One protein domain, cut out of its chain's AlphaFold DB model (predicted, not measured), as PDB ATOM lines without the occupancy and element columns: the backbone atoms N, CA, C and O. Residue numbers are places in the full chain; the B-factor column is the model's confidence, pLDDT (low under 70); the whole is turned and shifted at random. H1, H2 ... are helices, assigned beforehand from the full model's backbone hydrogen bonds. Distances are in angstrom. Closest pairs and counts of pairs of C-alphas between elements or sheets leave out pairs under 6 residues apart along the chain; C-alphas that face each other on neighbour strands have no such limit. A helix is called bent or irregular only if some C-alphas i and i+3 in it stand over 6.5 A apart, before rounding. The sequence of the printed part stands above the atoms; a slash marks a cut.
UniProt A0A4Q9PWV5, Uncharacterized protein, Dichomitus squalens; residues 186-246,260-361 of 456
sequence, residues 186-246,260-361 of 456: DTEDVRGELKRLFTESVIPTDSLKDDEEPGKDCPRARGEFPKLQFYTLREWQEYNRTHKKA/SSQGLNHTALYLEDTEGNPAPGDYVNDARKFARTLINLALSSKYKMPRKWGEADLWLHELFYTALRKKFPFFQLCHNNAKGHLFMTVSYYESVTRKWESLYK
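This is residues 186 to 246 and 260 to 361 of the 456 residues of an uncharacterized protein of Dichomitus squalens (UniProt A0A4Q9PWV5). Three helices, H1, H3 and H4, make a small up-and-down bundle, each running against the one before it in the chain, and the long H6 crosses H3 and H4. Short H5 makes the corner between H4 and H6, H2 meets the first part of H6, and residues 241 to 246 stick out. The printed part has 163 residues with six named helices, in the order H1 to H6, and no named strand: all helix. It is compact, with a radius of gyration of the C-alphas of 16.2 A and spans of 46 by 42 by 30 A.

Find C-alpha 186 at (65.141, 120.159, 115.508); from there H1 runs to residue 201, 22.1 A. H2 is residues 233 to 242, H3 residues 281 to 300, 28.5 A, H4 residues 314 to 327, and H5 residues 329 to 332. H6, residues 335 to 360, covers 36.4 A and ends at C-alpha 360, (90.194, 118.200, 129.008); it is irregular, C-alphas 336 and 339 being 8.6 A apart, with a kink of 38 degrees near residue 346.

Look first at Leu 194 and Ala 298, the closest C-alphas of H1 and H3, 6.3 A apart: these helices touch at a shallow tilt of 30 degrees, opposite ways. H1 touches H4 at Phe 198 and Ala 323, 7.1 A. The hairpin H3 and H4 only just touch, with 3 pairs of C-alphas within 8 A, closest at Ala 287 and Leu 324. H6 touches H3 at Arg 288 and Ser 347, 6.6 A, a steep tilt of 60 degrees. Every O i to N i+4 pair is within hydrogen-bond range in H1, H2, H3 and H4, and 18 of 22 in H6.

Residues 247 to 259 are not printed; C-alphas 246 and 260 are 20.4 A apart. The links H1 to H2 and H3 to H4 are long. Look for pLDDT under 70 at residues 186 to 188, 245 to 246, 260 to 261 and 358 to 361.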
ATOM      1  N   ASP A 186      63.847 120.857 115.561       56.59
ATOM      2  CA  ASP A 186      65.141 120.159 115.508       56.59
ATOM      3  C   ASP A 186      65.276 119.057 116.575       56.59
ATOM      4  O   ASP A 186      65.911 118.031 116.339       56.59
ATOM      5  N   THR A 187      64.708 119.258 117.769       59.91
ATOM      6  CA  THR A 187      64.891 118.336 118.898       59.91
ATOM      7  C   THR A 187      63.975 117.118 118.843       59.91
ATOM      8  O   THR A 187      64.422 116.019 119.176       59.91
ATOM      9  N   GLU A 188      62.729 117.269 118.388       64.94
ATOM     10  CA  GLU A 188      61.820 116.133 118.192       64.94
ATOM     11  C   GLU A 188      62.133 115.381 116.890       64.94
ATOM     12  O   GLU A 188      62.014 114.158 116.878       64.94
ATOM     13  N   ASP A 189      62.646 116.050 115.849       79.69
ATOM     14  CA  ASP A 189      63.177 115.391 114.646       79.69
ATOM     15  C   ASP A 189      64.409 114.528 114.984       79.69
ATOM     16  O   ASP A 189      64.415 113.319 114.750       79.69
ATOM     17  N   VAL A 190      65.406 115.090 115.685       85.62
ATOM     18  CA  VAL A 190      66.585 114.336 116.164       85.62
ATOM     19  C   VAL A 190      66.206 113.180 117.101       85.62
ATOM     20  O   VAL A 190      66.853 112.131 117.069       85.62
ATOM     21  N   ARG A 191      65.163 113.321 117.930       88.88
ATOM     22  CA  ARG A 191      64.646 112.227 118.776       88.88
ATOM     23  C   ARG A 191      63.895 111.168 117.971       88.88
ATOM     24  O   ARG A 191      64.059 109.980 118.253       88.88
ATOM     25  N   GLY A 192      63.098 111.577 116.988       87.81
ATOM     26  CA  GLY A 192      62.379 110.696 116.071       87.81
ATOM     27  C   GLY A 192      63.340 109.846 115.248       87.81
ATOM     28  O   GLY A 192      63.256 108.618 115.285       87.81
ATOM     29  N   GLU A 193      64.318 110.487 114.609       88.75
ATOM     30  CA  GLU A 193      65.380 109.829 113.847       88.75
ATOM     31  C   GLU A 193      66.233 108.917 114.736       88.75
ATOM     32  O   GLU A 193      66.465 107.759 114.392       88.75
ATOM     33  N   LEU A 194      66.630 109.365 115.934       91.06
ATOM     34  CA  LEU A 194      67.363 108.514 116.874       91.06
ATOM     35  C   LEU A 194      66.559 107.266 117.275       91.06
ATOM     36  O   LEU A 194      67.104 106.163 117.304       91.06
ATOM     37  N   LYS A 195      65.257 107.415 117.548       91.94
ATOM     38  CA  LYS A 195      64.360 106.295 117.862       91.94
ATOM     39  C   LYS A 195      64.188 105.352 116.667       91.94
ATOM     40  O   LYS A 195      64.166 104.136 116.871       91.94
ATOM     41  N   ARG A 196      64.093 105.883 115.443       90.69
ATOM     42  CA  ARG A 196      64.025 105.108 114.195       90.69
ATOM     43  C   ARG A 196      65.292 104.269 114.018       90.69
ATOM     44  O   ARG A 196      65.207 103.044 114.017       90.69
ATOM     45  N   LEU A 197      66.459 104.918 114.015       90.12
ATOM     46  CA  LEU A 197      67.775 104.280 113.916       90.12
ATOM     47  C   LEU A 197      68.002 103.219 115.006       90.12
ATOM     48  O   LEU A 197      68.526 102.142 114.723       90.12
ATOM     49  N   PHE A 198      67.582 103.483 116.249       91.75
ATOM     50  CA  PHE A 198      67.650 102.491 117.328       91.75
ATOM     51  C   PHE A 198      66.776 101.277 117.022       91.75
ATOM     52  O   PHE A 198      67.268 100.154 117.103       91.75
ATOM     53  N   THR A 199      65.517 101.497 116.641       88.69
ATOM     54  CA  THR A 199      64.559 100.420 116.348       88.69
ATOM     55  C   THR A 199      65.037  99.546 115.185       88.69
ATOM     56  O   THR A 199      64.996  98.327 115.295       88.69
ATOM     57  N   GLU A 200      65.580 100.149 114.125       89.31
ATOM     58  CA  GLU A 200      66.168  99.441 112.976       89.31
ATOM     59  C   GLU A 200      67.464  98.686 113.330       89.31
ATOM     60  O   GLU A 200      67.744  97.630 112.767       89.31
ATOM     61  N   SER A 201      68.255  99.185 114.288       88.50
ATOM     62  CA  SER A 201      69.481  98.511 114.754       88.50
ATOM     63  C   SER A 201      69.229  97.326 115.704       88.50
ATOM     64  O   SER A 201      70.115  96.488 115.910       88.50
ATOM     65  N   VAL A 202      68.034  97.244 116.303       92.88
ATOM     66  CA  VAL A 202      67.631  96.161 117.207       92.88
ATOM     67  C   VAL A 202      67.118  94.989 116.376       92.88
ATOM     68  O   VAL A 202      65.929  94.864 116.109       92.88
ATOM     69  N   ILE A 203      68.034  94.093 116.014       90.94
ATOM     70  CA  ILE A 203      67.702  92.725 115.592       90.94
ATOM     71  C   ILE A 203      67.726  91.838 116.848       90.94
ATOM     72  O   ILE A 203      68.823  91.629 117.385       90.94
ATOM     73  N   PRO A 204      66.585  91.336 117.352       90.44
ATOM     74  CA  PRO A 204      66.573  90.313 118.390       90.44
ATOM     75  C   PRO A 204      67.135  88.992 117.869       90.44
ATOM     76  O   PRO A 204      66.937  88.640 116.709       90.44
ATOM     77  N   THR A 205      67.830  88.263 118.735       87.75
ATOM     78  CA  THR A 205      68.336  86.906 118.456       87.75
ATOM     79  C   THR A 205      67.926  85.901 119.527       87.75
ATOM     80  O   THR A 205      67.845  84.712 119.238       87.75
ATOM     81  N   ASP A 206      67.624  86.385 120.733       88.81
ATOM     82  CA  ASP A 206      67.503  85.581 121.943       88.81
ATOM     83  C   ASP A 206      66.106  85.783 122.565       88.81
ATOM     84  O   ASP A 206      65.569  86.900 122.570       88.81
ATOM     85  N   SER A 207      65.555  84.724 123.159       92.06
ATOM     86  CA  SER A 207      64.356  84.753 124.013       92.06
ATOM     87  C   SER A 207      64.745  84.644 125.496       92.06
ATOM     88  O   SER A 207      65.863  84.238 125.812       92.06
ATOM     89  N   LEU A 208      63.861  85.029 126.429       92.06
ATOM     90  CA  LEU A 208      64.131  84.849 127.869       92.06
ATOM     91  C   LEU A 208      63.766  83.446 128.370       92.06
ATOM     92  O   LEU A 208      64.395  82.933 129.294       92.06
ATOM     93  N   LYS A 209      62.725  82.868 127.775       89.81
ATOM     94  CA  LYS A 209      62.230  81.509 127.990       89.81
ATOM     95  C   LYS A 209      61.978  80.884 126.614       89.81
ATOM     96  O   LYS A 209      61.733  81.619 125.655       89.81
ATOM     97  N   ASP A 210      62.010  79.559 126.523       87.44
ATOM     98  CA  ASP A 210      61.887  78.845 125.243       87.44
ATOM     99  C   ASP A 210      60.478  78.943 124.617       87.44
ATOM    100  O   ASP A 210      60.316  78.718 123.420       87.44
ATOM    101  N   ASP A 211      59.460  79.323 125.402       89.88
ATOM    102  CA  ASP A 211      58.078  79.573 124.962       89.88
ATOM    103  C   ASP A 211      57.836  80.996 124.414       89.88
ATOM    104  O   ASP A 211      56.703  81.361 124.095       89.88
ATOM    105  N   GLU A 212      58.876  81.830 124.317       92.50
ATOM    106  CA  GLU A 212      58.751  83.249 123.976       92.50
ATOM    107  C   GLU A 212      59.392  83.622 122.634       92.50
ATOM    108  O   GLU A 212      60.460  83.135 122.268       92.50
ATOM    109  N   GLU A 213      58.771  84.563 121.917       91.81
ATOM    110  CA  GLU A 213      59.341  85.141 120.696       91.81
ATOM    111  C   GLU A 213      60.649  85.917 120.984       91.81
ATOM    112  O   GLU A 213      60.715  86.652 121.982       91.81
ATOM    113  N   PRO A 214      61.676  85.826 120.112       93.12
ATOM    114  CA  PRO A 214      62.930  86.554 120.287       93.12
ATOM    115  C   PRO A 214      62.722  88.063 120.443       93.12
ATOM    116  O   PRO A 214      62.117  88.731 119.604       93.12
ATOM    117  N   GLY A 215      63.252  88.624 121.530       89.75
ATOM    118  CA  GLY A 215      63.089  90.042 121.862       89.75
ATOM    119  C   GLY A 215      61.715  90.466 122.384       89.75
ATOM    120  O   GLY A 215      61.453  91.671 122.454       89.75
ATOM    121  N   LYS A 216      60.862  89.525 122.812       92.94
ATOM    122  CA  LYS A 216      59.719  89.814 123.689       92.94
ATOM    123  C   LYS A 216      60.218  90.523 124.955       92.94
ATOM    124  O   LYS A 216      60.965  89.955 125.751       92.94
ATOM    125  N   ASP A 217      59.817  91.780 125.121       92.69
ATOM    126  CA  ASP A 217      60.222  92.653 126.226       92.69
ATOM    127  C   ASP A 217      59.004  92.995 127.087       92.69
ATOM    128  O   ASP A 217      58.091  93.688 126.635       92.69
ATOM    129  N   CYS A 218      58.972  92.481 128.317       91.75
ATOM    130  CA  CYS A 218      57.913  92.764 129.280       91.75
ATOM    131  C   CYS A 218      58.439  92.759 130.730       91.75
ATOM    132  O   CYS A 218      59.484  92.163 131.010       91.75
ATOM    133  N   PRO A 219      57.736  93.416 131.677       90.25
ATOM    134  CA  PRO A 219      58.107  93.394 133.089       90.25
ATOM    135  C   PRO A 219      58.079  91.970 133.652       90.25
ATOM    136  O   PRO A 219      57.070  91.278 133.535       90.25
ATOM    137  N   ARG A 220      59.175  91.549 134.291       93.06
ATOM    138  CA  ARG A 220      59.326  90.212 134.883       93.06
ATOM    139  C   ARG A 220      59.157  90.265 136.394       93.06
ATOM    140  O   ARG A 220      59.847  91.037 137.073       93.06
ATOM    141  N   ALA A 221      58.262  89.451 136.940       92.81
ATOM    142  CA  ALA A 221      58.038  89.387 138.378       92.81
ATOM    143  C   ALA A 221      59.125  88.537 139.054       92.81
ATOM    144  O   ALA A 221      59.489  87.472 138.563       92.81
ATOM    145  N   ARG A 222      59.608  88.957 140.235       91.62
ATOM    146  CA  ARG A 222      60.609  88.183 140.998       91.62
ATOM    147  C   ARG A 222      60.169  86.735 141.258       91.62
ATOM    148  O   ARG A 222      61.002  85.837 141.245       91.62
ATOM    149  N   GLY A 223      58.870  86.516 141.476       91.75
ATOM    150  CA  GLY A 223      58.302  85.190 141.738       91.75
ATOM    151  C   GLY A 223      58.413  84.202 140.571       91.75
ATOM    152  O   GLY A 223      58.405  83.004 140.818       91.75
ATOM    153  N   GLU A 224      58.569  84.675 139.328       91.44
ATOM    154  CA  GLU A 224      58.832  83.804 138.170       91.44
ATOM    155  C   GLU A 224      60.258  83.230 138.179       91.44
ATOM    156  O   GLU A 224      60.500  82.172 137.606       91.44
ATOM    157  N   PHE A 225      61.204  83.928 138.818       92.56
ATOM    158  CA  PHE A 225      62.638  83.634 138.765       92.56
ATOM    159  C   PHE A 225      63.237  83.584 140.188       92.56
ATOM    160  O   PHE A 225      64.089  84.407 140.543       92.56
ATOM    161  N   PRO A 226      62.803  82.633 141.041       92.00
ATOM    162  CA  PRO A 226      63.146  82.605 142.468       92.00
ATOM    163  C   PRO A 226      64.633  82.342 142.757       92.00
ATOM    164  O   PRO A 226      65.073  82.555 143.883       92.00
ATOM    165  N   LYS A 227      65.404  81.890 141.760       93.69
ATOM    166  CA  LYS A 227      66.841  81.591 141.875       93.69
ATOM    167  C   LYS A 227      67.746  82.826 141.712       93.69
ATOM    168  O   LYS A 227      68.934  82.743 142.009       93.69
ATOM    169  N   LEU A 228      67.208  83.968 141.266       94.25
ATOM    170  CA  LEU A 228      67.980  85.204 141.076       94.25
ATOM    171  C   LEU A 228      68.519  85.764 142.399       94.25
ATOM    172  O   LEU A 228      67.764  86.028 143.340       94.25
ATOM    173  N   GLN A 229      69.816  86.059 142.416       92.12
ATOM    174  CA  GLN A 229      70.527  86.690 143.524       92.12
ATOM    175  C   GLN A 229      70.398  88.221 143.456       92.12
ATOM    176  O   GLN A 229      70.298  88.881 144.492       92.12
ATOM    177  N   PHE A 230      70.370  88.806 142.248       94.19
ATOM    178  CA  PHE A 230      70.497  90.257 142.032       94.19
ATOM    179  C   PHE A 230      69.303  90.886 141.294       94.19
ATOM    180  O   PHE A 230      69.468  91.648 140.338       94.19
ATOM    181  N   TYR A 231      68.078  90.609 141.752       95.19
ATOM    182  CA  TYR A 231      66.862  91.196 141.168       95.19
ATOM    183  C   TYR A 231      66.779  92.726 141.357       95.19
ATOM    184  O   TYR A 231      66.252  93.429 140.493       95.19
ATOM    185  N   THR A 232      67.316  93.277 142.451       95.81
ATOM    186  CA  THR A 232      67.336  94.725 142.726       95.81
ATOM    187  C   THR A 232      68.748  95.315 142.782       95.81
ATOM    188  O   THR A 232      69.738  94.642 143.077       95.81
ATOM    189  N   LEU A 233      68.839  96.636 142.579       94.12
ATOM    190  CA  LEU A 233      70.086  97.391 142.738       94.12
ATOM    191  C   LEU A 233      70.674  97.278 144.159       94.12
ATOM    192  O   LEU A 233      71.896  97.285 144.307       94.12
ATOM    193  N   ARG A 234      69.825  97.167 145.193       95.12
ATOM    194  CA  ARG A 234      70.257  97.063 146.596       95.12
ATOM    195  C   ARG A 234      70.996  95.751 146.855       95.12
ATOM    196  O   ARG A 234      72.092  95.784 147.400       95.12
ATOM    197  N   GLU A 235      70.439  94.628 146.411       94.69
ATOM    198  CA  GLU A 235      71.033  93.297 146.609       94.69
ATOM    199  C   GLU A 235      72.416  93.204 145.958       94.69
ATOM    200  O   GLU A 235      73.380  92.774 146.594       94.69
ATOM    201  N   TRP A 236      72.562  93.725 144.732       94.31
ATOM    202  CA  TRP A 236      73.877  93.841 144.101       94.31
ATOM    203  C   TRP A 236      74.834  94.757 144.881       94.31
ATOM    204  O   TRP A 236      76.011  94.430 145.019       94.31
ATOM    205  N   GLN A 237      74.375  95.898 145.404       93.94
ATOM    206  CA  GLN A 237      75.225  96.797 146.197       93.94
ATOM    207  C   GLN A 237      75.682  96.159 147.518       93.94
ATOM    208  O   GLN A 237      76.839  96.322 147.903       93.94
ATOM    209  N   GLU A 238      74.815  95.403 148.192       93.88
ATOM    210  CA  GLU A 238      75.127  94.694 149.436       93.88
ATOM    211  C   GLU A 238      76.091  93.523 149.197       93.88
ATOM    212  O   GLU A 238      77.100  93.401 149.905       93.88
ATOM    213  N   TYR A 239      75.864  92.737 148.142       92.06
ATOM    214  CA  TYR A 239      76.793  91.705 147.681       92.06
ATOM    215  C   TYR A 239      78.149  92.298 147.287       92.06
ATOM    216  O   TYR A 239      79.182  91.887 147.804       92.06
ATOM    217  N   ASN A 240      78.174  93.323 146.435       90.00
ATOM    218  CA  ASN A 240      79.407  93.963 145.972       90.00
ATOM    219  C   ASN A 240      80.144  94.726 147.092       90.00
ATOM    220  O   ASN A 240      81.341  94.970 146.969       90.00
ATOM    221  N   ARG A 241      79.473  95.089 148.195       88.50
ATOM    222  CA  ARG A 241      80.118  95.628 149.407       88.50
ATOM    223  C   ARG A 241      80.796  94.530 150.228       88.50
ATOM    224  O   ARG A 241      81.910  94.741 150.697       88.50
ATOM    225  N   THR A 242      80.138  93.384 150.401       88.19
ATOM    226  CA  THR A 242      80.628  92.249 151.211       88.19
ATOM    227  C   THR A 242      81.676  91.409 150.482       88.19
ATOM    228  O   THR A 242      82.692  91.042 151.061       88.19
ATOM    229  N   HIS A 243      81.485  91.178 149.184       82.56
ATOM    230  CA  HIS A 243      82.350  90.378 148.316       82.56
ATOM    231  C   HIS A 243      83.384  91.227 147.560       82.56
ATOM    232  O   HIS A 243      83.990  90.762 146.587       82.56
ATOM    233  N   LYS A 244      83.612  92.479 147.990       76.31
ATOM    234  CA  LYS A 244      84.615  93.365 147.394       76.31
ATOM    235  C   LYS A 244      86.007  92.781 147.615       76.31
ATOM    236  O   LYS A 244      86.607  92.972 148.671       76.31
ATOM    237  N   LYS A 245      86.544  92.097 146.602       65.12
ATOM    238  CA  LYS A 245      87.900  91.537 146.630       65.12
ATOM    239  C   LYS A 245      88.933  92.663 146.651       65.12
ATOM    240  O   LYS A 245      89.400  93.121 145.611       65.12
ATOM    241  N   ALA A 246      89.263  93.121 147.853       54.47
ATOM    242  CA  ALA A 246      90.462  93.892 148.120       54.47
ATOM    243  C   ALA A 246      91.655  92.950 147.930       54.47
ATOM    244  O   ALA A 246      92.004  92.211 148.846       54.47
ATOM    245  N   SER A 260      88.301  86.735 130.358       63.78
ATOM    246  CA  SER A 260      87.467  87.025 129.185       63.78
ATOM    247  C   SER A 260      87.799  86.126 127.990       63.78
ATOM    248  O   SER A 260      86.890  85.796 127.244       63.78
ATOM    249  N   SER A 261      89.056  85.703 127.810       63.38
ATOM    250  CA  SER A 261      89.437  84.714 126.787       63.38
ATOM    251  C   SER A 261      89.053  83.267 127.136       63.38
ATOM    252  O   SER A 261      89.299  82.373 126.338       63.38
ATOM    253  N   GLN A 262      88.479  83.032 128.319       73.62
ATOM    254  CA  GLN A 262      87.910  81.747 128.748       73.62
ATOM    255  C   GLN A 262      86.368  81.766 128.709       73.62
ATOM    256  O   GLN A 262      85.740  80.895 129.297       73.62
ATOM    257  N   GLY A 263      85.746  82.793 128.112       74.62
ATOM    258  CA  GLY A 263      84.289  82.986 128.145       74.62
ATOM    259  C   GLY A 263      83.728  83.340 129.532       74.62
ATOM    260  O   GLY A 263      82.514  83.390 129.712       74.62
ATOM    261  N   LEU A 264      84.577  83.610 130.537       80.12
ATOM    262  CA  LEU A 264      84.149  83.799 131.927       80.12
ATOM    263  C   LEU A 264      83.874  85.271 132.267       80.12
ATOM    264  O   LEU A 264      84.780  86.118 132.339       80.12
ATOM    265  N   ASN A 265      82.607  85.560 132.568       84.12
ATOM    266  CA  ASN A 265      82.185  86.829 133.150       84.12
ATOM    267  C   ASN A 265      82.793  87.006 134.551       84.12
ATOM    268  O   ASN A 265      82.731  86.141 135.419       84.12
ATOM    269  N   HIS A 266      83.421  88.160 134.751       79.88
ATOM    270  CA  HIS A 266      84.069  88.571 135.999       79.88
ATOM    271  C   HIS A 266      83.932  90.091 136.221       79.88
ATOM    272  O   HIS A 266      84.685  90.683 136.989       79.88
ATOM    273  N   THR A 267      83.024  90.740 135.481       83.06
ATOM    274  CA  THR A 267      82.899  92.210 135.389       83.06
ATOM    275  C   THR A 267      81.457  92.709 135.423       83.06
ATOM    276  O   THR A 267      81.236  93.880 135.719       83.06
ATOM    277  N   ALA A 268      80.477  91.850 135.144       89.81
ATOM    278  CA  ALA A 268      79.056  92.138 135.290       89.81
ATOM    279  C   ALA A 268      78.360  90.934 135.941       89.81
ATOM    280  O   ALA A 268      77.500  90.307 135.337       89.81
ATOM    281  N   LEU A 269      78.780  90.574 137.160       92.31
ATOM    282  CA  LEU A 269      78.230  89.425 137.901       92.31
ATOM    283  C   LEU A 269      76.761  89.622 138.327       92.31
ATOM    284  O   LEU A 269      76.107  88.659 138.690       92.31
ATOM    285  N   TYR A 270      76.247  90.854 138.243       93.75
ATOM    286  CA  TYR A 270      74.821  91.179 138.370       93.75
ATOM    287  C   TYR A 270      73.993  90.830 137.125       93.75
ATOM    288  O   TYR A 270      72.774  90.945 137.166       93.75
ATOM    289  N   LEU A 271      74.618  90.481 135.995       95.31
ATOM    290  CA  LEU A 271      73.907  89.861 134.880       95.31
ATOM    291  C   LEU A 271      73.884  88.362 135.142       95.31
ATOM    292  O   LEU A 271      74.934  87.745 135.313       95.31
ATOM    293  N   GLU A 272      72.678  87.818 135.184       94.88
ATOM    294  CA  GLU A 272      72.362  86.448 135.580       94.88
ATOM    295  C   GLU A 272      71.497  85.819 134.487       94.88
ATOM    296  O   GLU A 272      70.756  86.545 133.819       94.88
ATOM    297  N   ASP A 273      71.574  84.503 134.326       93.88
ATOM    298  CA  ASP A 273      70.562  83.734 133.600       93.88
ATOM    299  C   ASP A 273      69.266  83.585 134.434       93.88
ATOM    300  O   ASP A 273      69.129  84.133 135.532       93.88
ATOM    301  N   THR A 274      68.289  82.844 133.910       93.38
ATOM    302  CA  THR A 274      67.025  82.526 134.602       93.38
ATOM    303  C   THR A 274      67.211  81.652 135.851       93.38
ATOM    304  O   THR A 274      66.337  81.618 136.718       93.38
ATOM    305  N   GLU A 275      68.362  80.991 135.962       92.31
ATOM    306  CA  GLU A 275      68.724  80.015 136.989       92.31
ATOM    307  C   GLU A 275      69.584  80.615 138.117       92.31
ATOM    308  O   GLU A 275      69.877  79.928 139.095       92.31
ATOM    309  N   GLY A 276      69.953  81.899 138.023       90.75
ATOM    310  CA  GLY A 276      70.762  82.608 139.020       90.75
ATOM    311  C   GLY A 276      72.279  82.443 138.858       90.75
ATOM    312  O   GLY A 276      73.029  82.827 139.761       90.75
ATOM    313  N   ASN A 277      72.759  81.898 137.735       92.81
ATOM    314  CA  ASN A 277      74.187  81.829 137.412       92.81
ATOM    315  C   ASN A 277      74.647  83.112 136.696       92.81
ATOM    316  O   ASN A 277      73.883  83.681 135.915       92.81
ATOM    317  N   PRO A 278      75.904  83.567 136.867       92.88
ATOM    318  CA  PRO A 278      76.419  84.724 136.137       92.88
ATOM    319  C   PRO A 278      76.401  84.516 134.614       92.88
ATOM    320  O   PRO A 278      76.995  83.567 134.104       92.88
ATOM    321  N   ALA A 279      75.796  85.456 133.885       93.69
ATOM    322  CA  ALA A 279      75.643  85.400 132.432       93.69
ATOM    323  C   ALA A 279      77.002  85.251 131.704       93.69
ATOM    324  O   ALA A 279      77.988  85.844 132.165       93.69
ATOM    325  N   PRO A 280      77.075  84.535 130.559       92.00
ATOM    326  CA  PRO A 280      78.330  84.239 129.862       92.00
ATOM    327  C   PRO A 280      79.180  85.470 129.519       92.00
ATOM    328  O   PRO A 280      78.674  86.543 129.189       92.00
ATOM    329  N   GLY A 281      80.505  85.317 129.542       89.75
ATOM    330  CA  GLY A 281      81.443  86.408 129.263       89.75
ATOM    331  C   GLY A 281      81.292  86.993 127.860       89.75
ATOM    332  O   GLY A 281      81.415  88.207 127.697       89.75
ATOM    333  N   ASP A 282      80.970  86.160 126.869       91.06
ATOM    334  CA  ASP A 282      80.764  86.599 125.487       91.06
ATOM    335  C   ASP A 282      79.438  87.345 125.306       91.06
ATOM    336  O   ASP A 282      79.450  88.439 124.747       91.06
ATOM    337  N   TYR A 283      78.348  86.875 125.923       93.81
ATOM    338  CA  TYR A 283      77.068  87.597 126.012       93.81
ATOM    339  C   TYR A 283      77.257  89.017 126.569       93.81
ATOM    340  O   TYR A 283      76.839  90.011 125.974       93.81
ATOM    341  N   VAL A 284      77.985  89.140 127.684       93.75
ATOM    342  CA  VAL A 284      78.303  90.435 128.307       93.75
ATOM    343  C   VAL A 284      79.224  91.288 127.418       93.75
ATOM    344  O   VAL A 284      79.120  92.516 127.410       93.75
ATOM    345  N   ASN A 285      80.127  90.677 126.647       92.62
ATOM    346  CA  ASN A 285      80.986  91.394 125.703       92.62
ATOM    347  C   ASN A 285      80.232  91.876 124.456       92.62
ATOM    348  O   ASN A 285      80.513  92.978 123.983       92.62
ATOM    349  N   ASP A 286      79.258  91.120 123.957       94.00
ATOM    350  CA  ASP A 286      78.420  91.512 122.823       94.00
ATOM    351  C   ASP A 286      77.388  92.566 123.220       94.00
ATOM    352  O   ASP A 286      77.243  93.562 122.508       94.00
ATOM    353  N   ALA A 287      76.824  92.480 124.428       95.19
ATOM    354  CA  ALA A 287      76.068  93.574 125.028       95.19
ATOM    355  C   ALA A 287      76.904  94.869 125.123       95.19
ATOM    356  O   ALA A 287      76.391  95.960 124.866       95.19
ATOM    357  N   ARG A 288      78.218  94.785 125.409       94.56
ATOM    358  CA  ARG A 288      79.115  95.962 125.415       94.56
ATOM    359  C   ARG A 288      79.379  96.496 124.013       94.56
ATOM    360  O   ARG A 288      79.449  97.712 123.843       94.56
ATOM    361  N   LYS A 289      79.565  95.625 123.013       94.19
ATOM    362  CA  LYS A 289      79.693  96.038 121.602       94.19
ATOM    363  C   LYS A 289      78.425  96.778 121.168       94.19
ATOM    364  O   LYS A 289      78.524  97.888 120.659       94.19
ATOM    365  N   PHE A 290      77.253  96.219 121.462       95.31
ATOM    366  CA  PHE A 290      75.960  96.804 121.125       95.31
ATOM    367  C   PHE A 290      75.699  98.139 121.839       95.31
ATOM    368  O   PHE A 290      75.394  99.125 121.174       95.31
ATOM    369  N   ALA A 291      75.925  98.231 123.154       95.50
ATOM    370  CA  ALA A 291      75.801  99.492 123.891       95.50
ATOM    371  C   ALA A 291      76.729 100.592 123.338       95.50
ATOM    372  O   ALA A 291      76.330 101.752 123.246       95.50
ATOM    373  N   ARG A 292      77.950 100.237 122.903       93.88
ATOM    374  CA  ARG A 292      78.863 101.161 122.201       93.88
ATOM    375  C   ARG A 292      78.313 101.590 120.839       93.88
ATOM    376  O   ARG A 292      78.421 102.768 120.513       93.88
ATOM    377  N   THR A 293      77.709 100.682 120.072       94.00
ATOM    378  CA  THR A 293      77.025 101.017 118.810       94.00
ATOM    379  C   THR A 293      75.892 102.010 119.052       94.00
ATOM    380  O   THR A 293      75.887 103.054 118.411       94.00
ATOM    381  N   LEU A 294      75.004 101.760 120.021       94.00
ATOM    382  CA  LEU A 294      73.909 102.672 120.375       94.00
ATOM    383  C   LEU A 294      74.414 104.059 120.824       94.00
ATOM    384  O   LEU A 294      73.893 105.081 120.385       94.00
ATOM    385  N   ILE A 295      75.477 104.115 121.640       93.44
ATOM    386  CA  ILE A 295      76.137 105.376 122.029       93.44
ATOM    387  C   ILE A 295      76.682 106.119 120.801       93.44
ATOM    388  O   ILE A 295      76.463 107.321 120.667       93.44
ATOM    389  N   ASN A 296      77.380 105.426 119.897       91.56
ATOM    390  CA  ASN A 296      77.917 106.035 118.678       91.56
ATOM    391  C   ASN A 296      76.797 106.528 117.746       91.56
ATOM    392  O   ASN A 296      76.935 107.588 117.143       91.56
ATOM    393  N   LEU A 297      75.688 105.788 117.661       91.75
ATOM    394  CA  LEU A 297      74.523 106.115 116.841       91.75
ATOM    395  C   LEU A 297      73.853 107.406 117.342       91.75
ATOM    396  O   LEU A 297      73.643 108.325 116.553       91.75
ATOM    397  N   ALA A 298      73.668 107.544 118.659       91.50
ATOM    398  CA  ALA A 298      73.173 108.772 119.288       91.50
ATOM    399  C   ALA A 298      74.127 109.973 119.142       91.50
ATOM    400  O   ALA A 298      73.687 111.098 118.922       91.50
ATOM    401  N   LEU A 299      75.446 109.746 119.196       88.12
ATOM    402  CA  LEU A 299      76.429 110.792 118.885       88.12
ATOM    403  C   LEU A 299      76.390 111.197 117.398       88.12
ATOM    404  O   LEU A 299      76.629 112.361 117.082       88.12
ATOM    405  N   SER A 300      76.075 110.268 116.488       87.06
ATOM    406  CA  SER A 300      75.980 110.541 115.047       87.06
ATOM    407  C   SER A 300      74.687 111.251 114.634       87.06
ATOM    408  O   SER A 300      74.724 112.084 113.732       87.06
ATOM    409  N   SER A 301      73.572 111.024 115.341       85.19
ATOM    410  CA  SER A 301      72.291 111.711 115.097       85.19
ATOM    411  C   SER A 301      72.259 113.163 115.597       85.19
ATOM    412  O   SER A 301      71.208 113.796 115.577       85.19
ATOM    413  N   LYS A 302      73.398 113.704 116.059       81.75
ATOM    414  CA  LYS A 302      73.540 115.014 116.725       81.75
ATOM    415  C   LYS A 302      72.775 115.141 118.053       81.75
ATOM    416  O   LYS A 302      72.684 116.246 118.587       81.75
ATOM    417  N   TYR A 303      72.256 114.048 118.620       88.12
ATOM    418  CA  TYR A 303      71.574 114.101 119.912       88.12
ATOM    419  C   TYR A 303      72.544 114.568 121.014       88.12
ATOM    420  O   TYR A 303      73.688 114.113 121.114       88.12
ATOM    421  N   LYS A 304      72.086 115.490 121.870       86.69
ATOM    422  CA  LYS A 304      72.898 116.119 122.922       86.69
ATOM    423  C   LYS A 304      73.111 115.170 124.110       86.69
ATOM    424  O   LYS A 304      72.464 115.287 125.147       86.69
ATOM    425  N   MET A 305      74.043 114.235 123.950       87.94
ATOM    426  CA  MET A 305      74.389 113.250 124.976       87.94
ATOM    427  C   MET A 305      74.884 113.914 126.289       87.94
ATOM    428  O   MET A 305      75.661 114.871 126.236       87.94
ATOM    429  N   PRO A 306      74.472 113.416 127.473       91.50
ATOM    430  CA  PRO A 306      74.808 114.003 128.778       91.50
ATOM    431  C   PRO A 306      76.256 113.714 129.209       91.50
ATOM    432  O   PRO A 306      76.916 112.818 128.679       91.50
ATOM    433  N   ARG A 307      76.783 114.421 130.219       87.62
ATOM    434  CA  ARG A 307      78.171 114.204 130.679       87.62
ATOM    435  C   ARG A 307      78.334 112.881 131.443       87.62
ATOM    436  O   ARG A 307      79.357 112.205 131.276       87.62
ATOM    437  N   LYS A 308      77.337 112.486 132.241       91.38
ATOM    438  CA  LYS A 308      77.235 111.178 132.911       91.38
ATOM    439  C   LYS A 308      75.937 110.461 132.524       91.38
ATOM    440  O   LYS A 308      74.930 111.101 132.249       91.38
ATOM    441  N   TRP A 309      75.917 109.127 132.596       94.44
ATOM    442  CA  TRP A 309      74.703 108.345 132.303       94.44
ATOM    443  C   TRP A 309      73.535 108.637 133.265       94.44
ATOM    444  O   TRP A 309      72.378 108.648 132.854       94.44
ATOM    445  N   GLY A 310      73.830 108.935 134.535       92.38
ATOM    446  CA  GLY A 310      72.832 109.357 135.527       92.38
ATOM    447  C   GLY A 310      72.279 110.779 135.336       92.38
ATOM    448  O   GLY A 310      71.452 111.199 136.131       92.38
ATOM    449  N   GLU A 311      72.737 111.513 134.316       91.88
ATOM    450  CA  GLU A 311      72.263 112.860 133.951       91.88
ATOM    451  C   GLU A 311      71.434 112.846 132.646       91.88
ATOM    452  O   GLU A 311      71.132 113.904 132.100       91.88
ATOM    453  N   ALA A 312      71.109 111.664 132.109       92.31
ATOM    454  CA  ALA A 312      70.240 111.523 130.938       92.31
ATOM    455  C   ALA A 312      68.757 111.725 131.290       92.31
ATOM    456  O   ALA A 312      68.346 111.514 132.432       92.31
ATOM    457  N   ASP A 313      67.942 112.067 130.292       91.06
ATOM    458  CA  ASP A 313      66.489 112.093 130.428       91.06
ATOM    459  C   ASP A 313      65.889 110.673 130.436       91.06
ATOM    460  O   ASP A 313      66.438 109.717 129.881       91.06
ATOM    461  N   LEU A 314      64.711 110.545 131.056       92.50
ATOM    462  CA  LEU A 314      63.993 109.268 131.188       92.50
ATOM    463  C   LEU A 314      63.687 108.619 129.827       92.50
ATOM    464  O   LEU A 314      63.650 107.396 129.721       92.50
ATOM    465  N   TRP A 315      63.507 109.431 128.781       93.44
ATOM    466  CA  TRP A 315      63.278 108.970 127.412       93.44
ATOM    467  C   TRP A 315      64.514 108.282 126.815       93.44
ATOM    468  O   TRP A 315      64.381 107.192 126.261       93.44
ATOM    469  N   LEU A 316      65.720 108.849 126.970       93.69
ATOM    470  CA  LEU A 316      66.950 108.215 126.482       93.69
ATOM    471  C   LEU A 316      67.286 106.967 127.304       93.69
ATOM    472  O   LEU A 316      67.715 105.963 126.738       93.69
ATOM    473  N   HIS A 317      67.052 107.003 128.621       95.19
ATOM    474  CA  HIS A 317      67.128 105.814 129.476       95.19
ATOM    475  C   HIS A 317      66.239 104.692 128.945       95.19
ATOM    476  O   HIS A 317      66.752 103.618 128.644       95.19
ATOM    477  N   GLU A 318      64.940 104.933 128.773       94.44
ATOM    478  CA  GLU A 318      64.013 103.875 128.373       94.44
ATOM    479  C   GLU A 318      64.226 103.411 126.923       94.44
ATOM    480  O   GLU A 318      64.098 102.220 126.647       94.44
ATOM    481  N   LEU A 319      64.660 104.294 126.014       94.75
ATOM    482  CA  LEU A 319      65.063 103.920 124.655       94.75
ATOM    483  C   LEU A 319      66.267 102.957 124.659       94.75
ATOM    484  O   LEU A 319      66.239 101.929 123.981       94.75
ATOM    485  N   PHE A 320      67.303 103.246 125.456       95.75
ATOM    486  CA  PHE A 320      68.461 102.357 125.613       95.75
ATOM    487  C   PHE A 320      68.116 101.058 126.351       95.75
ATOM    488  O   PHE A 320      68.582  99.993 125.949       95.75
ATOM    489  N   TYR A 321      67.316 101.118 127.420       95.81
ATOM    490  CA  TYR A 321      66.944  99.927 128.184       95.81
ATOM    491  C   TYR A 321      66.016  99.014 127.376       95.81
ATOM    492  O   TYR A 321      66.268  97.816 127.350       95.81
ATOM    493  N   THR A 322      65.050  99.549 126.620       95.25
ATOM    494  CA  THR A 322      64.236  98.770 125.665       95.25
ATOM    495  C   THR A 322      65.118  98.092 124.616       95.25
ATOM    496  O   THR A 322      65.015  96.886 124.404       95.25
ATOM    497  N   ALA A 323      66.039  98.830 123.984       95.25
ATOM    498  CA  ALA A 323      66.947  98.260 122.986       95.25
ATOM    499  C   ALA A 323      67.839  97.144 123.570       95.25
ATOM    500  O   ALA A 323      68.054  96.121 122.917       95.25
ATOM    501  N   LEU A 324      68.318  97.304 124.810       95.31
ATOM    502  CA  LEU A 324      69.060  96.266 125.531       95.31
ATOM    503  C   LEU A 324      68.181  95.056 125.870       95.31
ATOM    504  O   LEU A 324      68.563  93.947 125.521       95.31
ATOM    505  N   ARG A 325      67.010  95.244 126.490       95.75
ATOM    506  CA  ARG A 325      66.100  94.160 126.904       95.75
ATOM    507  C   ARG A 325      65.565  93.339 125.727       95.75
ATOM    508  O   ARG A 325      65.367  92.137 125.888       95.75
ATOM    509  N   LYS A 326      65.377  93.961 124.556       94.94
ATOM    510  CA  LYS A 326      64.979  93.287 123.306       94.94
ATOM    511  C   LYS A 326      66.097  92.487 122.640       94.94
ATOM    512  O   LYS A 326      65.811  91.503 121.974       94.94
ATOM    513  N   LYS A 327      67.361  92.907 122.767       95.12
ATOM    514  CA  LYS A 327      68.491  92.185 122.155       95.12
ATOM    515  C   LYS A 327      69.173  91.203 123.112       95.12
ATOM    516  O   LYS A 327      69.740  90.219 122.664       95.12
ATOM    517  N   PHE A 328      69.104  91.475 124.411       95.69
ATOM    518  CA  PHE A 328      69.746  90.729 125.488       95.69
ATOM    519  C   PHE A 328      68.726  90.528 126.631       95.69
ATOM    520  O   PHE A 328      68.625  91.363 127.538       95.69
ATOM    521  N   PRO A 329      67.940  89.435 126.612       95.44
ATOM    522  CA  PRO A 329      66.807  89.256 127.521       95.44
ATOM    523  C   PRO A 329      67.150  89.248 129.020       95.44
ATOM    524  O   PRO A 329      66.322  89.659 129.828       95.44
ATOM    525  N   PHE A 330      68.374  88.887 129.427       95.88
ATOM    526  CA  PHE A 330      68.784  88.876 130.842       95.88
ATOM    527  C   PHE A 330      68.744  90.263 131.514       95.88
ATOM    528  O   PHE A 330      68.705  90.365 132.742       95.88
ATOM    529  N   PHE A 331      68.689  91.352 130.738       96.56
ATOM    530  CA  PHE A 331      68.440  92.693 131.275       96.56
ATOM    531  C   PHE A 331      67.004  92.882 131.807       96.56
ATOM    532  O   PHE A 331      66.788  93.767 132.635       96.56
ATOM    533  N   GLN A 332      66.046  92.043 131.393       95.88
ATOM    534  CA  GLN A 332      64.666  92.027 131.902       95.88
ATOM    535  C   GLN A 332      64.560  91.419 133.315       95.88
ATOM    536  O   GLN A 332      63.596  91.684 134.028       95.88
ATOM    537  N   LEU A 333      65.556  90.635 133.751       95.94
ATOM    538  CA  LEU A 333      65.581  89.923 135.038       95.94
ATOM    539  C   LEU A 333      65.911  90.849 136.230       95.94
ATOM    540  O   LEU A 333      66.746  90.508 137.072       95.94
ATOM    541  N   CYS A 334      65.319  92.046 136.293       95.81
ATOM    542  CA  CYS A 334      65.503  92.985 137.402       95.81
ATOM    543  C   CYS A 334      64.372  94.009 137.566       95.81
ATOM    544  O   CYS A 334      63.666  94.358 136.622       95.81
ATOM    545  N   HIS A 335      64.261  94.564 138.772       95.00
ATOM    546  CA  HIS A 335      63.387  95.697 139.063       95.00
ATOM    547  C   HIS A 335      63.948  97.011 138.487       95.00
ATOM    548  O   HIS A 335      65.152  97.269 138.569       95.00
ATOM    549  N   ASN A 336      63.067  97.862 137.946       92.88
ATOM    550  CA  ASN A 336      63.342  99.232 137.482       92.88
ATOM    551  C   ASN A 336      64.623  99.383 136.636       92.88
ATOM    552  O   ASN A 336      65.408 100.311 136.840       92.88
ATOM    553  N   ASN A 337      64.854  98.456 135.699       94.94
ATOM    554  CA  ASN A 337      66.016  98.442 134.802       94.94
ATOM    555  C   ASN A 337      67.388  98.459 135.520       94.94
ATOM    556  O   ASN A 337      68.388  98.851 134.918       94.94
ATOM    557  N   ALA A 338      67.478  98.024 136.786       94.94
ATOM    558  CA  ALA A 338      68.694  98.119 137.605       94.94
ATOM    559  C   ALA A 338      69.951  97.529 136.934       94.94
ATOM    560  O   ALA A 338      71.010  98.167 136.935       94.94
ATOM    561  N   LYS A 339      69.833  96.350 136.306       96.00
ATOM    562  CA  LYS A 339      70.928  95.701 135.560       96.00
ATOM    563  C   LYS A 339      71.343  96.532 134.336       96.00
ATOM    564  O   LYS A 339      72.536  96.704 134.087       96.00
ATOM    565  N   GLY A 340      70.380  97.128 133.628       96.38
ATOM    566  CA  GLY A 340      70.618  98.049 132.508       96.38
ATOM    567  C   GLY A 340      71.305  99.347 132.936       96.38
ATOM    568  O   GLY A 340      72.282  99.761 132.315       96.38
ATOM    569  N   HIS A 341      70.865  99.952 134.042       96.06
ATOM    570  CA  HIS A 341      71.458 101.170 134.597       96.06
ATOM    571  C   HIS A 341      72.915 100.963 135.049       96.06
ATOM    572  O   HIS A 341      73.786 101.768 134.708       96.06
ATOM    573  N   LEU A 342      73.205  99.869 135.768       95.19
ATOM    574  CA  LEU A 342      74.570  99.488 136.161       95.19
ATOM    575  C   LEU A 342      75.479  99.316 134.936       95.19
ATOM    576  O   LEU A 342      76.585  99.861 134.882       95.19
ATOM    577  N   PHE A 343      74.991  98.586 133.935       96.31
ATOM    578  CA  PHE A 343      75.738  98.255 132.729       96.31
ATOM    579  C   PHE A 343      76.014  99.466 131.839       96.31
ATOM    580  O   PHE A 343      77.146  99.655 131.377       96.31
ATOM    581  N   MET A 344      75.005 100.315 131.637       96.06
ATOM    582  CA  MET A 344      75.150 101.552 130.881       96.06
ATOM    583  C   MET A 344      76.034 102.556 131.610       96.06
ATOM    584  O   MET A 344      76.872 103.165 130.963       96.06
ATOM    585  N   THR A 345      75.968 102.670 132.940       94.75
ATOM    586  CA  THR A 345      76.853 103.579 133.694       94.75
ATOM    587  C   THR A 345      78.336 103.270 133.451       94.75
ATOM    588  O   THR A 345      79.117 104.184 133.178       94.75
ATOM    589  N   VAL A 346      78.726 101.990 133.465       92.31
ATOM    590  CA  VAL A 346      80.105 101.569 133.153       92.31
ATOM    591  C   VAL A 346      80.423 101.749 131.664       92.31
ATOM    592  O   VAL A 346      81.424 102.377 131.316       92.31
ATOM    593  N   SER A 347      79.565 101.240 130.775       93.19
ATOM    594  CA  SER A 347      79.796 101.270 129.322       93.19
ATOM    595  C   SER A 347      79.852 102.698 128.766       93.19
ATOM    596  O   SER A 347      80.658 102.992 127.881       93.19
ATOM    597  N   TYR A 348      79.047 103.608 129.315       94.19
ATOM    598  CA  TYR A 348      79.026 105.027 128.980       94.19
ATOM    599  C   TYR A 348      80.281 105.749 129.469       94.19
ATOM    600  O   TYR A 348      80.891 106.501 128.709       94.19
ATOM    601  N   TYR A 349      80.720 105.474 130.703       92.19
ATOM    602  CA  TYR A 349      81.956 106.043 131.234       92.19
ATOM    603  C   TYR A 349      83.176 105.639 130.391       92.19
ATOM    604  O   TYR A 349      83.971 106.505 130.028       92.19
ATOM    605  N   GLU A 350      83.301 104.363 129.997       87.94
ATOM    606  CA  GLU A 350      84.365 103.918 129.081       87.94
ATOM    607  C   GLU A 350      84.306 104.611 127.710       87.94
ATOM    608  O   GLU A 350      85.343 104.971 127.146       87.94
ATOM    609  N   SER A 351      83.100 104.759 127.155       85.81
ATOM    610  CA  SER A 351      82.896 105.123 125.748       85.81
ATOM    611  C   SER A 351      82.845 106.629 125.501       85.81
ATOM    612  O   SER A 351      83.234 107.067 124.415       85.81
ATOM    613  N   VAL A 352      82.384 107.401 126.488       85.44
ATOM    614  CA  VAL A 352      82.164 108.849 126.415       85.44
ATOM    615  C   VAL A 352      82.972 109.562 127.496       85.44
ATOM    616  O   VAL A 352      83.988 110.177 127.173       85.44
ATOM    617  N   THR A 353      82.581 109.461 128.772       81.81
ATOM    618  CA  THR A 353      83.102 110.331 129.846       81.81
ATOM    619  C   THR A 353      84.630 110.262 129.978       81.81
ATOM    620  O   THR A 353      85.281 111.302 130.047       81.81
ATOM    621  N   ARG A 354      85.231 109.067 129.897       79.81
ATOM    622  CA  ARG A 354      86.691 108.881 129.932       79.81
ATOM    623  C   ARG A 354      87.414 109.518 128.738       79.81
ATOM    624  O   ARG A 354      88.528 110.008 128.907       79.81
ATOM    625  N   LYS A 355      86.810 109.521 127.541       77.62
ATOM    626  CA  LYS A 355      87.383 110.199 126.361       77.62
ATOM    627  C   LYS A 355      87.308 111.713 126.523       77.62
ATOM    628  O   LYS A 355      88.307 112.381 126.296       77.62
ATOM    629  N   TRP A 356      86.169 112.230 126.986       70.06
ATOM    630  CA  TRP A 356      86.004 113.647 127.320       70.06
ATOM    631  C   TRP A 356      87.054 114.090 128.346       70.06
ATOM    632  O   TRP A 356      87.810 115.019 128.088       70.06
ATOM    633  N   GLU A 357      87.199 113.376 129.463       70.56
ATOM    634  CA  GLU A 357      88.257 113.660 130.441       70.56
ATOM    635  C   GLU A 357      89.674 113.596 129.858       70.56
ATOM    636  O   GLU A 357      90.541 114.333 130.314       70.56
ATOM    637  N   SER A 358      89.927 112.734 128.871       67.50
ATOM    638  CA  SER A 358      91.228 112.652 128.199       67.50
ATOM    639  C   SER A 358      91.504 113.816 127.242       67.50
ATOM    640  O   SER A 358      92.658 114.005 126.879       67.50
ATOM    641  N   LEU A 359      90.479 114.570 126.831       60.91
ATOM    642  CA  LEU A 359      90.610 115.785 126.017       60.91
ATOM    643  C   LEU A 359      90.761 117.040 126.892       60.91
ATOM    644  O   LEU A 359      91.508 117.944 126.537       60.91
ATOM    645  N   TYR A 360      90.094 117.082 128.054       59.44
ATOM    646  CA  TYR A 360      90.194 118.200 129.008       59.44
ATOM    647  C   TYR A 360      91.371 118.089 129.989       59.44
ATOM    648  O   TYR A 360      91.715 119.068 130.653       59.44
ATOM    649  N   LYS A 361      92.031 116.928 130.082       59.34
ATOM    650  CA  LYS A 361      93.349 116.807 130.719       59.34
ATOM    651  C   LYS A 361      94.394 117.419 129.790       59.34
ATOM    652  O   LYS A 361      95.013 116.708 129.003       59.34
TER     653      LYS A 361